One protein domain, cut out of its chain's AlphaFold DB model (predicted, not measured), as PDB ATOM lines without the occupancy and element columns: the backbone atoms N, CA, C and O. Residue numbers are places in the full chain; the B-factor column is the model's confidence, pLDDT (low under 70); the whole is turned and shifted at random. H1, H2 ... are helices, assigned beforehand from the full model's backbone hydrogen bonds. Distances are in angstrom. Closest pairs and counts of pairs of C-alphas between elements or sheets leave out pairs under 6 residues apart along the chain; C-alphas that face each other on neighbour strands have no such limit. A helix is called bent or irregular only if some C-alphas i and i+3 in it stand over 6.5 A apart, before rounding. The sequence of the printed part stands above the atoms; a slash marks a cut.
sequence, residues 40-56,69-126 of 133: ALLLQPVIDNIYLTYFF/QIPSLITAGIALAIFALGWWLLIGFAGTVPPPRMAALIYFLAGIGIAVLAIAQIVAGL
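This is residues 40 to 56 and 69 to 126 of the 133 residues of an uncharacterized protein of Chloroflexi bacterium OLB15 (UniProt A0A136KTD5). Two long helices, H2 and H3, make a helical hairpin spread like a V, touching near the loop that joins them and parting toward their other ends. H1 begins between these two helices, where its first residues meet both, and runs out along the first part of H2 toward the open end of the V. The printed part has 75 residues, with three named helices in the order H1, H2, H3 and no named strand; the class is all helix. The whole is loose, with a radius of gyration of the C-alphas of 15.3 A, and elongated, spanning 47 by 26 by 18 A.

H1, residues 40 to 54, touches H2, residues 69 to 91, which meets it with residues 71 to 79 alone. The closest C-alphas of the two are those of Ala 40 and Ala 79, 5.5 A apart. They run opposite ways at a shallow tilt of 34 degrees, only just short of steep. H1 also touches H3, residues 102 to 126, but with residues 41 to 42 alone, against residues 114 to 121 of H3. Their closest C-alphas are those of Leu 42 and Ala 118, 5.3 A apart. These two run the same way at a steep tilt of 69 degrees, only just short of about perpendicular. H2 and H3 are a helical hairpin and run opposite ways at a steep tilt of 40 degrees. They touch through residues 86 to 90 of H2 and 103 to 107 of H3, with the C-alphas of Leu 89 and Ala 104 the closest at 5.2 A. The helix packing is mostly crossed, but only just: one of the three touching pairs is at a shallow tilt. In H2 and H3 every O i to N i+4 pair is within hydrogen-bond range; in H1, 9 of 11 are.

H1 begins with C-alpha 40 at (163.758, 138.628, 181.189) and is 20.6 A long from first to last C-alpha. It is irregular, but only just: C-alphas 42 and 45 are 6.8 A apart. H2 runs 30.5 A from Gln 69, with C-alpha 69 at (152.535, 130.489, 176.208), to Ile 91. It is neither bent nor irregular, but only just: C-alphas 88 and 91 are 6.2 A apart. H3, the longest helix with 25 residues, covers 36.2 A from Met 102 to Leu 126, where C-alpha 126 stands at (166.818, 148.543, 166.146).

The two C-alphas farthest apart are those of Phe 56 and Gly 95, at 48.0 A. Residues 57 to 68 are cut out of the link from H1 to H2, and C-alphas 56 and 69 are 12.1 A apart across the cut. The link from H2 to H3, with 10 residues between them, is short. The mean pLDDT of the printed part is 92.6, and one printed residue, Phe 56, is under 70.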
ATOM      1  N   ALA A  40     164.897 139.177 181.916       96.50
ATOM      2  CA  ALA A  40     163.758 138.628 181.189       96.50
ATOM      3  C   ALA A  40     163.858 138.925 179.685       96.50
ATOM      4  O   ALA A  40     163.758 138.006 178.879       96.50
ATOM      5  N   LEU A  41     164.141 140.180 179.315       95.06
ATOM      6  CA  LEU A  41     164.308 140.596 177.918       95.06
ATOM      7  C   LEU A  41     165.469 139.875 177.224       95.06
ATOM      8  O   LEU A  41     165.341 139.494 176.064       95.06
ATOM      9  N   LEU A  42     166.580 139.667 177.934       94.75
ATOM     10  CA  LEU A  42     167.753 138.964 177.414       94.75
ATOM     11  C   LEU A  42     167.492 137.456 177.241       94.75
ATOM     12  O   LEU A  42     167.951 136.851 176.273       94.75
ATOM     13  N   LEU A  43     166.763 136.842 178.178       94.75
ATOM     14  CA  LEU A  43     166.469 135.406 178.174       94.75
ATOM     15  C   LEU A  43     165.384 135.019 177.171       94.75
ATOM     16  O   LEU A  43     165.471 133.941 176.587       94.75
ATOM     17  N   GLN A  44     164.388 135.881 176.967       93.69
ATOM     18  CA  GLN A  44     163.240 135.627 176.096       93.69
ATOM     19  C   GLN A  44     163.638 135.060 174.714       93.69
ATOM     20  O   GLN A  44     163.224 133.944 174.408       93.69
ATOM     21  N   PRO A  45     164.495 135.713 173.903       92.06
ATOM     22  CA  PRO A  45     164.841 135.206 172.573       92.06
ATOM     23  C   PRO A  45     165.628 133.892 172.610       92.06
ATOM     24  O   PRO A  45     165.540 133.100 171.674       92.06
ATOM     25  N   VAL A  46     166.384 133.635 173.682       92.88
ATOM     26  CA  VAL A  46     167.098 132.364 173.873       92.88
ATOM     27  C   VAL A  46     166.099 131.240 174.141       92.88
ATOM     28  O   VAL A  46     166.176 130.183 173.516       92.88
ATOM     29  N   ILE A  47     165.144 131.474 175.042       93.44
ATOM     30  CA  ILE A  47     164.102 130.503 175.389       93.44
ATOM     31  C   ILE A  47     163.203 130.242 174.179       93.44
ATOM     32  O   ILE A  47     162.943 129.082 173.867       93.44
ATOM     33  N   ASP A  48     162.798 131.293 173.467       90.88
ATOM     34  CA  ASP A  48     161.997 131.182 172.250       90.88
ATOM     35  C   ASP A  48     162.735 130.364 171.184       90.88
ATOM     36  O   ASP A  48     162.164 129.436 170.615       90.88
ATOM     37  N   ASN A  49     164.025 130.635 170.949       90.38
ATOM     38  CA  ASN A  49     164.814 129.895 169.966       90.38
ATOM     39  C   ASN A  49     164.944 128.405 170.320       90.38
ATOM     40  O   ASN A  49     164.726 127.552 169.459       90.38
ATOM     41  N   ILE A  50     165.244 128.081 171.581       91.19
ATOM     42  CA  ILE A  50     165.320 126.692 172.058       91.19
ATOM     43  C   ILE A  50     163.958 126.009 171.901       91.19
ATOM     44  O   ILE A  50     163.870 124.892 171.392       91.19
ATOM     45  N   TYR A  51     162.883 126.678 172.313       87.44
ATOM     46  CA  TYR A  51     161.548 126.103 172.268       87.44
ATOM     47  C   TYR A  51     161.089 125.828 170.832       87.44
ATOM     48  O   TYR A  51     160.643 124.722 170.529       87.44
ATOM     49  N   LEU A  52     161.285 126.790 169.928       85.69
ATOM     50  CA  LEU A  52     160.963 126.637 168.509       85.69
ATOM     51  C   LEU A  52     161.813 125.566 167.822       85.69
ATOM     52  O   LEU A  52     161.307 124.845 166.970       85.69
ATOM     53  N   THR A  53     163.083 125.430 168.201       86.62
ATOM     54  CA  THR A  53     163.995 124.464 167.568       86.62
ATOM     55  C   THR A  53     163.712 123.026 167.996       86.62
ATOM     56  O   THR A  53     163.782 122.119 167.170       86.62
ATOM     57  N   TYR A  54     163.410 122.799 169.277       85.00
ATOM     58  CA  TYR A  54     163.357 121.444 169.840       85.00
ATOM     59  C   TYR A  54     161.952 120.952 170.190       85.00
ATOM     60  O   TYR A  54     161.729 119.744 170.223       85.00
ATOM     61  N   PHE A  55     161.014 121.855 170.479       78.31
ATOM     62  CA  PHE A  55     159.700 121.494 171.021       78.31
ATOM     63  C   PHE A  55     158.538 121.831 170.086       78.31
ATOM     64  O   PHE A  55     157.449 121.290 170.275       78.31
ATOM     65  N   PHE A  56     158.750 122.690 169.086       69.00
ATOM     66  CA  PHE A  56     157.720 123.092 168.130       69.00
ATOM     67  C   PHE A  56     157.944 122.430 166.762       69.00
ATOM     68  O   PHE A  56     158.722 122.927 165.948       69.00
ATOM     69  N   GLN A  69     152.226 129.691 175.017       85.81
ATOM     70  CA  GLN A  69     152.535 130.489 176.208       85.81
ATOM     71  C   GLN A  69     153.638 129.869 177.078       85.81
ATOM     72  O   GLN A  69     154.125 130.510 178.006       85.81
ATOM     73  N   ILE A  70     154.069 128.636 176.800       89.44
ATOM     74  CA  ILE A  70     155.091 127.956 177.609       89.44
ATOM     75  C   ILE A  70     156.411 128.755 177.679       89.44
ATOM     76  O   ILE A  70     156.914 128.933 178.792       89.44
ATOM     77  N   PRO A  71     156.963 129.301 176.575       90.31
ATOM     78  CA  PRO A  71     158.201 130.087 176.631       90.31
ATOM     79  C   PRO A  71     158.112 131.308 177.548       90.31
ATOM     80  O   PRO A  71     159.020 131.567 178.346       90.31
ATOM     81  N   SER A  72     156.993 132.037 177.497       91.06
ATOM     82  CA  SER A  72     156.791 133.221 178.334       91.06
ATOM     83  C   SER A  72     156.611 132.850 179.805       91.06
ATOM     84  O   SER A  72     157.147 133.546 180.667       91.06
ATOM     85  N   LEU A  73     155.954 131.725 180.112       93.50
ATOM     86  CA  LEU A  73     155.841 131.206 181.479       93.50
ATOM     87  C   LEU A  73     157.198 130.785 182.056       93.50
ATOM     88  O   LEU A  73     157.496 131.104 183.209       93.50
ATOM     89  N   ILE A  74     158.043 130.119 181.263       94.56
ATOM     90  CA  ILE A  74     159.412 129.759 181.671       94.56
ATOM     91  C   ILE A  74     160.222 131.030 181.946       94.56
ATOM     92  O   ILE A  74     160.843 131.154 183.004       94.56
ATOM     93  N   THR A  75     160.164 132.000 181.031       96.06
ATOM     94  CA  THR A  75     160.864 133.283 181.174       96.06
ATOM     95  C   THR A  75     160.404 134.027 182.427       96.06
ATOM     96  O   THR A  75     161.232 134.466 183.226       96.06
ATOM     97  N   ALA A  76     159.091 134.111 182.656       95.19
ATOM     98  CA  ALA A  76     158.511 134.738 183.838       95.19
ATOM     99  C   ALA A  76     158.934 134.028 185.134       95.19
ATOM    100  O   ALA A  76     159.283 134.696 186.108       95.19
ATOM    101  N   GLY A  77     158.964 132.693 185.144       97.25
ATOM    102  CA  GLY A  77     159.429 131.907 186.288       97.25
ATOM    103  C   GLY A  77     160.890 132.191 186.644       97.25
ATOM    104  O   GLY A  77     161.210 132.439 187.810       97.25
ATOM    105  N   ILE A  78     161.773 132.237 185.643       97.31
ATOM    106  CA  ILE A  78     163.191 132.575 185.847       97.31
ATOM    107  C   ILE A  78     163.337 134.029 186.318       97.31
ATOM    108  O   ILE A  78     164.063 134.298 187.278       97.31
ATOM    109  N   ALA A  79     162.615 134.966 185.701       96.94
ATOM    110  CA  ALA A  79     162.628 136.373 186.093       96.94
ATOM    111  C   ALA A  79     162.176 136.563 187.552       96.94
ATOM    112  O   ALA A  79     162.815 137.291 188.319       96.94
ATOM    113  N   LEU A  80     161.126 135.853 187.973       97.75
ATOM    114  CA  LEU A  80     160.637 135.873 189.349       97.75
ATOM    115  C   LEU A  80     161.683 135.329 190.333       97.75
ATOM    116  O   LEU A  80     161.885 135.916 191.397       97.75
ATOM    117  N   ALA A  81     162.400 134.261 189.973       97.94
ATOM    118  CA  ALA A  81     163.496 133.739 190.790       97.94
ATOM    119  C   ALA A  81     164.642 134.760 190.936       97.94
ATOM    120  O   ALA A  81     165.135 134.986 192.043       97.94
ATOM    121  N   ILE A  82     165.022 135.440 189.850       97.56
ATOM    122  CA  ILE A  82     166.038 136.510 189.868       97.56
ATOM    123  C   ILE A  82     165.588 137.684 190.747       97.56
ATOM    124  O   ILE A  82     166.393 138.238 191.504       97.56
ATOM    125  N   PHE A  83     164.306 138.049 190.677       97.50
ATOM    126  CA  PHE A  83     163.723 139.088 191.522       97.50
ATOM    127  C   PHE A  83     163.757 138.697 193.000       97.50
ATOM    128  O   PHE A  83     164.203 139.481 193.835       97.50
ATOM    129  N   ALA A  84     163.352 137.467 193.331       97.38
ATOM    130  CA  ALA A  84     163.379 136.950 194.696       97.38
ATOM    131  C   ALA A  84     164.807 136.925 195.273       97.38
ATOM    132  O   ALA A  84     165.021 137.307 196.427       97.38
ATOM    133  N   LEU A  85     165.802 136.556 194.458       97.06
ATOM    134  CA  LEU A  85     167.216 136.628 194.838       97.06
ATOM    135  C   LEU A  85     167.662 138.069 195.112       97.06
ATOM    136  O   LEU A  85     168.290 138.328 196.141       97.06
ATOM    137  N   GLY A  86     167.301 139.020 194.248       95.81
ATOM    138  CA  GLY A  86     167.581 140.441 194.469       95.81
ATOM    139  C   GLY A  86     166.892 140.986 195.717       95.81
ATOM    140  O   GLY A  86     167.480 141.761 196.477       95.81
ATOM    141  N   TRP A  87     165.674 140.519 195.990       95.94
ATOM    142  CA  TRP A  87     164.946 140.863 197.202       95.94
ATOM    143  C   TRP A  87     165.684 140.410 198.456       95.94
ATOM    144  O   TRP A  87     165.874 141.201 199.382       95.94
ATOM    145  N   TRP A  88     166.147 139.163 198.475       95.19
ATOM    146  CA  TRP A  88     166.874 138.604 199.608       95.19
ATOM    147  C   TRP A  88     168.256 139.241 199.811       95.19
ATOM    148  O   TRP A  88     168.651 139.506 200.948       95.19
ATOM    149  N   LEU A  89     168.986 139.511 198.725       94.88
ATOM    150  CA  LEU A  89     170.369 139.991 198.784       94.88
ATOM    151  C   LEU A  89     170.488 141.508 198.959       94.88
ATOM    152  O   LEU A  89     171.389 141.964 199.663       94.88
ATOM    153  N   LEU A  90     169.620 142.285 198.307       94.12
ATOM    154  CA  LEU A  90     169.734 143.742 198.255       94.12
ATOM    155  C   LEU A  90     168.615 144.456 198.997       94.12
ATOM    156  O   LEU A  90     168.906 145.430 199.683       94.12
ATOM    157  N   ILE A  91     167.356 144.026 198.888       93.88
ATOM    158  CA  ILE A  91     166.218 144.801 199.417       93.88
ATOM    159  C   ILE A  91     166.028 144.556 200.919       93.88
ATOM    160  O   ILE A  91     166.052 145.510 201.701       93.88
ATOM    161  N   GLY A  92     165.877 143.295 201.325       90.38
ATOM    162  CA  GLY A  92     165.553 142.904 202.699       90.38
ATOM    163  C   GLY A  92     164.082 143.110 203.083       90.38
ATOM    164  O   GLY A  92     163.240 143.535 202.285       90.38
ATOM    165  N   PHE A  93     163.761 142.798 204.339       88.19
ATOM    166  CA  PHE A  93     162.423 142.981 204.910       88.19
ATOM    167  C   PHE A  93     162.265 144.377 205.524       88.19
ATOM    168  O   PHE A  93     163.247 145.084 205.764       88.19
ATOM    169  N   ALA A  94     161.022 144.797 205.781       84.62
ATOM    170  CA  ALA A  94     160.742 146.102 206.381       84.62
ATOM    171  C   ALA A  94     161.537 146.298 207.686       84.62
ATOM    172  O   ALA A  94     161.546 145.428 208.549       84.62
ATOM    173  N   GLY A  95     162.237 147.432 207.803       80.75
ATOM    174  CA  GLY A  95     163.055 147.761 208.976       80.75
ATOM    175  C   GLY A  95     164.391 147.016 209.090       80.75
ATOM    176  O   GLY A  95     165.113 147.237 210.056       80.75
ATOM    177  N   THR A  96     164.757 146.174 208.117       85.38
ATOM    178  CA  THR A  96     166.021 145.419 208.137       85.38
ATOM    179  C   THR A  96     166.904 145.774 206.945       85.38
ATOM    180  O   THR A  96     166.424 145.973 205.828       85.38
ATOM    181  N   VAL A  97     168.215 145.854 207.178       87.00
ATOM    182  CA  VAL A  97     169.220 145.938 206.113       87.00
ATOM    183  C   VAL A  97     169.858 144.554 205.984       87.00
ATOM    184  O   VAL A  97     170.303 144.016 207.002       87.00
ATOM    185  N   PRO A  98     169.894 143.951 204.781       89.94
ATOM    186  CA  PRO A  98     170.566 142.674 204.582       89.94
ATOM    187  C   PRO A  98     172.028 142.721 205.047       89.94
ATOM    188  O   PRO A  98     172.682 143.759 204.921       89.94
ATOM    189  N   PRO A  99     172.578 141.613 205.568       88.44
ATOM    190  CA  PRO A  99     173.980 141.567 205.952       88.44
ATOM    191  C   PRO A  99     174.887 141.776 204.725       88.44
ATOM    192  O   PRO A  99     174.600 141.235 203.651       88.44
ATOM    193  N   PRO A 100     176.010 142.502 204.864       88.38
ATOM    194  CA  PRO A 100     176.935 142.730 203.763       88.38
ATOM    195  C   PRO A 100     177.625 141.418 203.372       88.38
ATOM    196  O   PRO A 100     178.477 140.902 204.093       88.38
ATOM    197  N   ARG A 101     177.245 140.862 202.218       91.25
ATOM    198  CA  ARG A 101     177.773 139.600 201.677       91.25
ATOM    199  C   ARG A 101     178.329 139.816 200.276       91.25
ATOM    200  O   ARG A 101     177.759 140.578 199.501       91.25
ATOM    201  N   MET A 102     179.379 139.075 199.915       91.38
ATOM    202  CA  MET A 102     179.949 139.094 198.557       91.38
ATOM    203  C   MET A 102     178.890 138.801 197.481       91.38
ATOM    204  O   MET A 102     178.901 139.415 196.419       91.38
ATOM    205  N   ALA A 103     177.926 137.927 197.786       93.69
ATOM    206  CA  ALA A 103     176.814 137.596 196.897       93.69
ATOM    207  C   ALA A 103     176.002 138.826 196.448       93.69
ATOM    208  O   ALA A 103     175.562 138.870 195.304       93.69
ATOM    209  N   ALA A 104     175.845 139.845 197.301       93.75
ATOM    210  CA  ALA A 104     175.148 141.080 196.940       93.75
ATOM    211  C   ALA A 104     175.921 141.887 195.885       93.75
ATOM    212  O   ALA A 104     175.320 142.428 194.957       93.75
ATOM    213  N   LEU A 105     177.254 141.929 195.992       94.19
ATOM    214  CA  LEU A 105     178.105 142.588 195.003       94.19
ATOM    215  C   LEU A 105     178.105 141.830 193.675       94.19
ATOM    216  O   LEU A 105     177.976 142.452 192.627       94.19
ATOM    217  N   ILE A 106     178.209 140.498 193.719       95.88
ATOM    218  CA  ILE A 106     178.146 139.654 192.518       95.88
ATOM    219  C   ILE A 106     176.806 139.849 191.810       95.88
ATOM    220  O   ILE A 106     176.794 140.102 190.610       95.88
ATOM    221  N   TYR A 107     175.692 139.803 192.548       96.19
ATOM    222  CA  TYR A 107     174.359 140.058 191.998       96.19
ATOM    223  C   TYR A 107     174.276 141.438 191.338       96.19
ATOM    224  O   TYR A 107     173.790 141.562 190.219       96.19
ATOM    225  N   PHE A 108     174.790 142.473 192.006       96.06
ATOM    226  CA  PHE A 108     174.790 143.835 191.479       96.06
ATOM    227  C   PHE A 108     175.605 143.963 190.184       96.06
ATOM    228  O   PHE A 108     175.114 144.513 189.201       96.06
ATOM    229  N   LEU A 109     176.829 143.428 190.157       96.88
ATOM    230  CA  LEU A 109     177.699 143.475 188.977       96.88
ATOM    231  C   LEU A 109     177.146 142.637 187.818       96.88
ATOM    232  O   LEU A 109     177.162 143.092 186.677       96.88
ATOM    233  N   ALA A 110     176.615 141.447 188.107       97.38
ATOM    234  CA  ALA A 110     175.941 140.614 187.117       97.38
ATOM    235  C   ALA A 110     174.712 141.330 186.539       97.38
ATOM    236  O   ALA A 110     174.529 141.340 185.326       97.38
ATOM    237  N   GLY A 111     173.918 141.989 187.388       97.00
ATOM    238  CA  GLY A 111     172.776 142.799 186.970       97.00
ATOM    239  C   GLY A 111     173.166 143.950 186.043       97.00
ATOM    240  O   GLY A 111     172.517 144.146 185.020       97.00
ATOM    241  N   ILE A 112     174.267 144.655 186.334       97.56
ATOM    242  CA  ILE A 112     174.818 145.674 185.425       97.56
ATOM    243  C   ILE A 112     175.203 145.051 184.082       97.56
ATOM    244  O   ILE A 112     174.821 145.578 183.041       97.56
ATOM    245  N   GLY A 113     175.934 143.934 184.093       97.75
ATOM    246  CA  GLY A 113     176.327 143.241 182.865       97.75
ATOM    247  C   GLY A 113     175.119 142.837 182.018       97.75
ATOM    248  O   GLY A 113     175.071 143.139 180.830       97.75
ATOM    249  N   ILE A 114     174.105 142.235 182.644       97.00
ATOM    250  CA  ILE A 114     172.846 141.855 181.991       97.00
ATOM    251  C   ILE A 114     172.118 143.081 181.434       97.00
ATOM    252  O   ILE A 114     171.641 143.035 180.306       97.00
ATOM    253  N   ALA A 115     172.057 144.187 182.179       96.50
ATOM    254  CA  ALA A 115     171.434 145.420 181.707       96.50
ATOM    255  C   ALA A 115     172.142 145.983 180.467       96.50
ATOM    256  O   ALA A 115     171.479 146.348 179.499       96.50
ATOM    257  N   VAL A 116     173.477 146.001 180.464       97.50
ATOM    258  CA  VAL A 116     174.270 146.429 179.302       97.50
ATOM    259  C   VAL A 116     174.020 145.517 178.102       97.50
ATOM    260  O   VAL A 116     173.800 146.017 177.001       97.50
ATOM    261  N   LEU A 117     174.008 144.197 178.303       96.38
ATOM    262  CA  LEU A 117     173.731 143.233 177.235       96.38
ATOM    263  C   LEU A 117     172.311 143.376 176.679       96.38
ATOM    264  O   LEU A 117     172.138 143.375 175.463       96.38
ATOM    265  N   ALA A 118     171.312 143.562 177.542       95.00
ATOM    266  CA  ALA A 118     169.933 143.793 177.123       95.00
ATOM    267  C   ALA A 118     169.811 145.078 176.288       95.00
ATOM    268  O   ALA A 118     169.191 145.069 175.228       95.00
ATOM    269  N   ILE A 119     170.460 146.170 176.711       95.44
ATOM    270  CA  ILE A 119     170.514 147.415 175.930       95.44
ATOM    271  C   ILE A 119     171.203 147.173 174.583       95.44
ATOM    272  O   ILE A 119     170.671 147.574 173.551       95.44
ATOM    273  N   ALA A 120     172.354 146.496 174.570       95.25
ATOM    274  CA  ALA A 120     173.080 146.191 173.340       95.25
ATOM    275  C   ALA A 120     172.231 145.364 172.364       95.25
ATOM    276  O   ALA A 120     172.233 145.639 171.167       95.25
ATOM    277  N   GLN A 121     171.459 144.401 172.869       92.31
ATOM    278  CA  GLN A 121     170.548 143.595 172.065       92.31
ATOM    279  C   GLN A 121     169.395 144.419 171.484       92.31
ATOM    280  O   GLN A 121     169.078 144.270 170.305       92.31
ATOM    281  N   ILE A 122     168.794 145.311 172.278       92.00
ATOM    282  CA  ILE A 122     167.751 146.228 171.799       92.00
ATOM    283  C   ILE A 122     168.315 147.129 170.696       92.00
ATOM    284  O   ILE A 122     167.703 147.260 169.640       92.00
ATOM    285  N   VAL A 123     169.500 147.707 170.906       94.94
ATOM    286  CA  VAL A 123     170.169 148.554 169.907       94.94
ATOM    287  C   VAL A 123     170.476 147.761 168.637       94.94
ATOM    288  O   VAL A 123     170.169 148.235 167.549       94.94
ATOM    289  N   ALA A 124     171.019 146.547 168.751       91.88
ATOM    290  CA  ALA A 124     171.294 145.692 167.599       91.88
ATOM    291  C   ALA A 124     170.016 145.358 166.811       91.88
ATOM    292  O   ALA A 124     170.024 145.408 165.582       91.88
ATOM    293  N   GLY A 125     168.913 145.078 167.512       89.06
ATOM    294  CA  GLY A 125     167.603 144.854 166.901       89.06
ATOM    295  C   GLY A 125     167.036 146.098 166.215       89.06
ATOM    296  O   GLY A 125     166.460 145.993 165.141       89.06
ATOM    297  N   LEU A 126     167.229 147.290 166.786       91.69
ATOM    298  CA  LEU A 126     166.818 148.543 166.146       91.69
ATOM    299  C   LEU A 126     167.654 148.846 164.899       91.69
ATOM    300  O   LEU A 126     167.114 149.282 163.885       91.69
TER     301      LEU A 126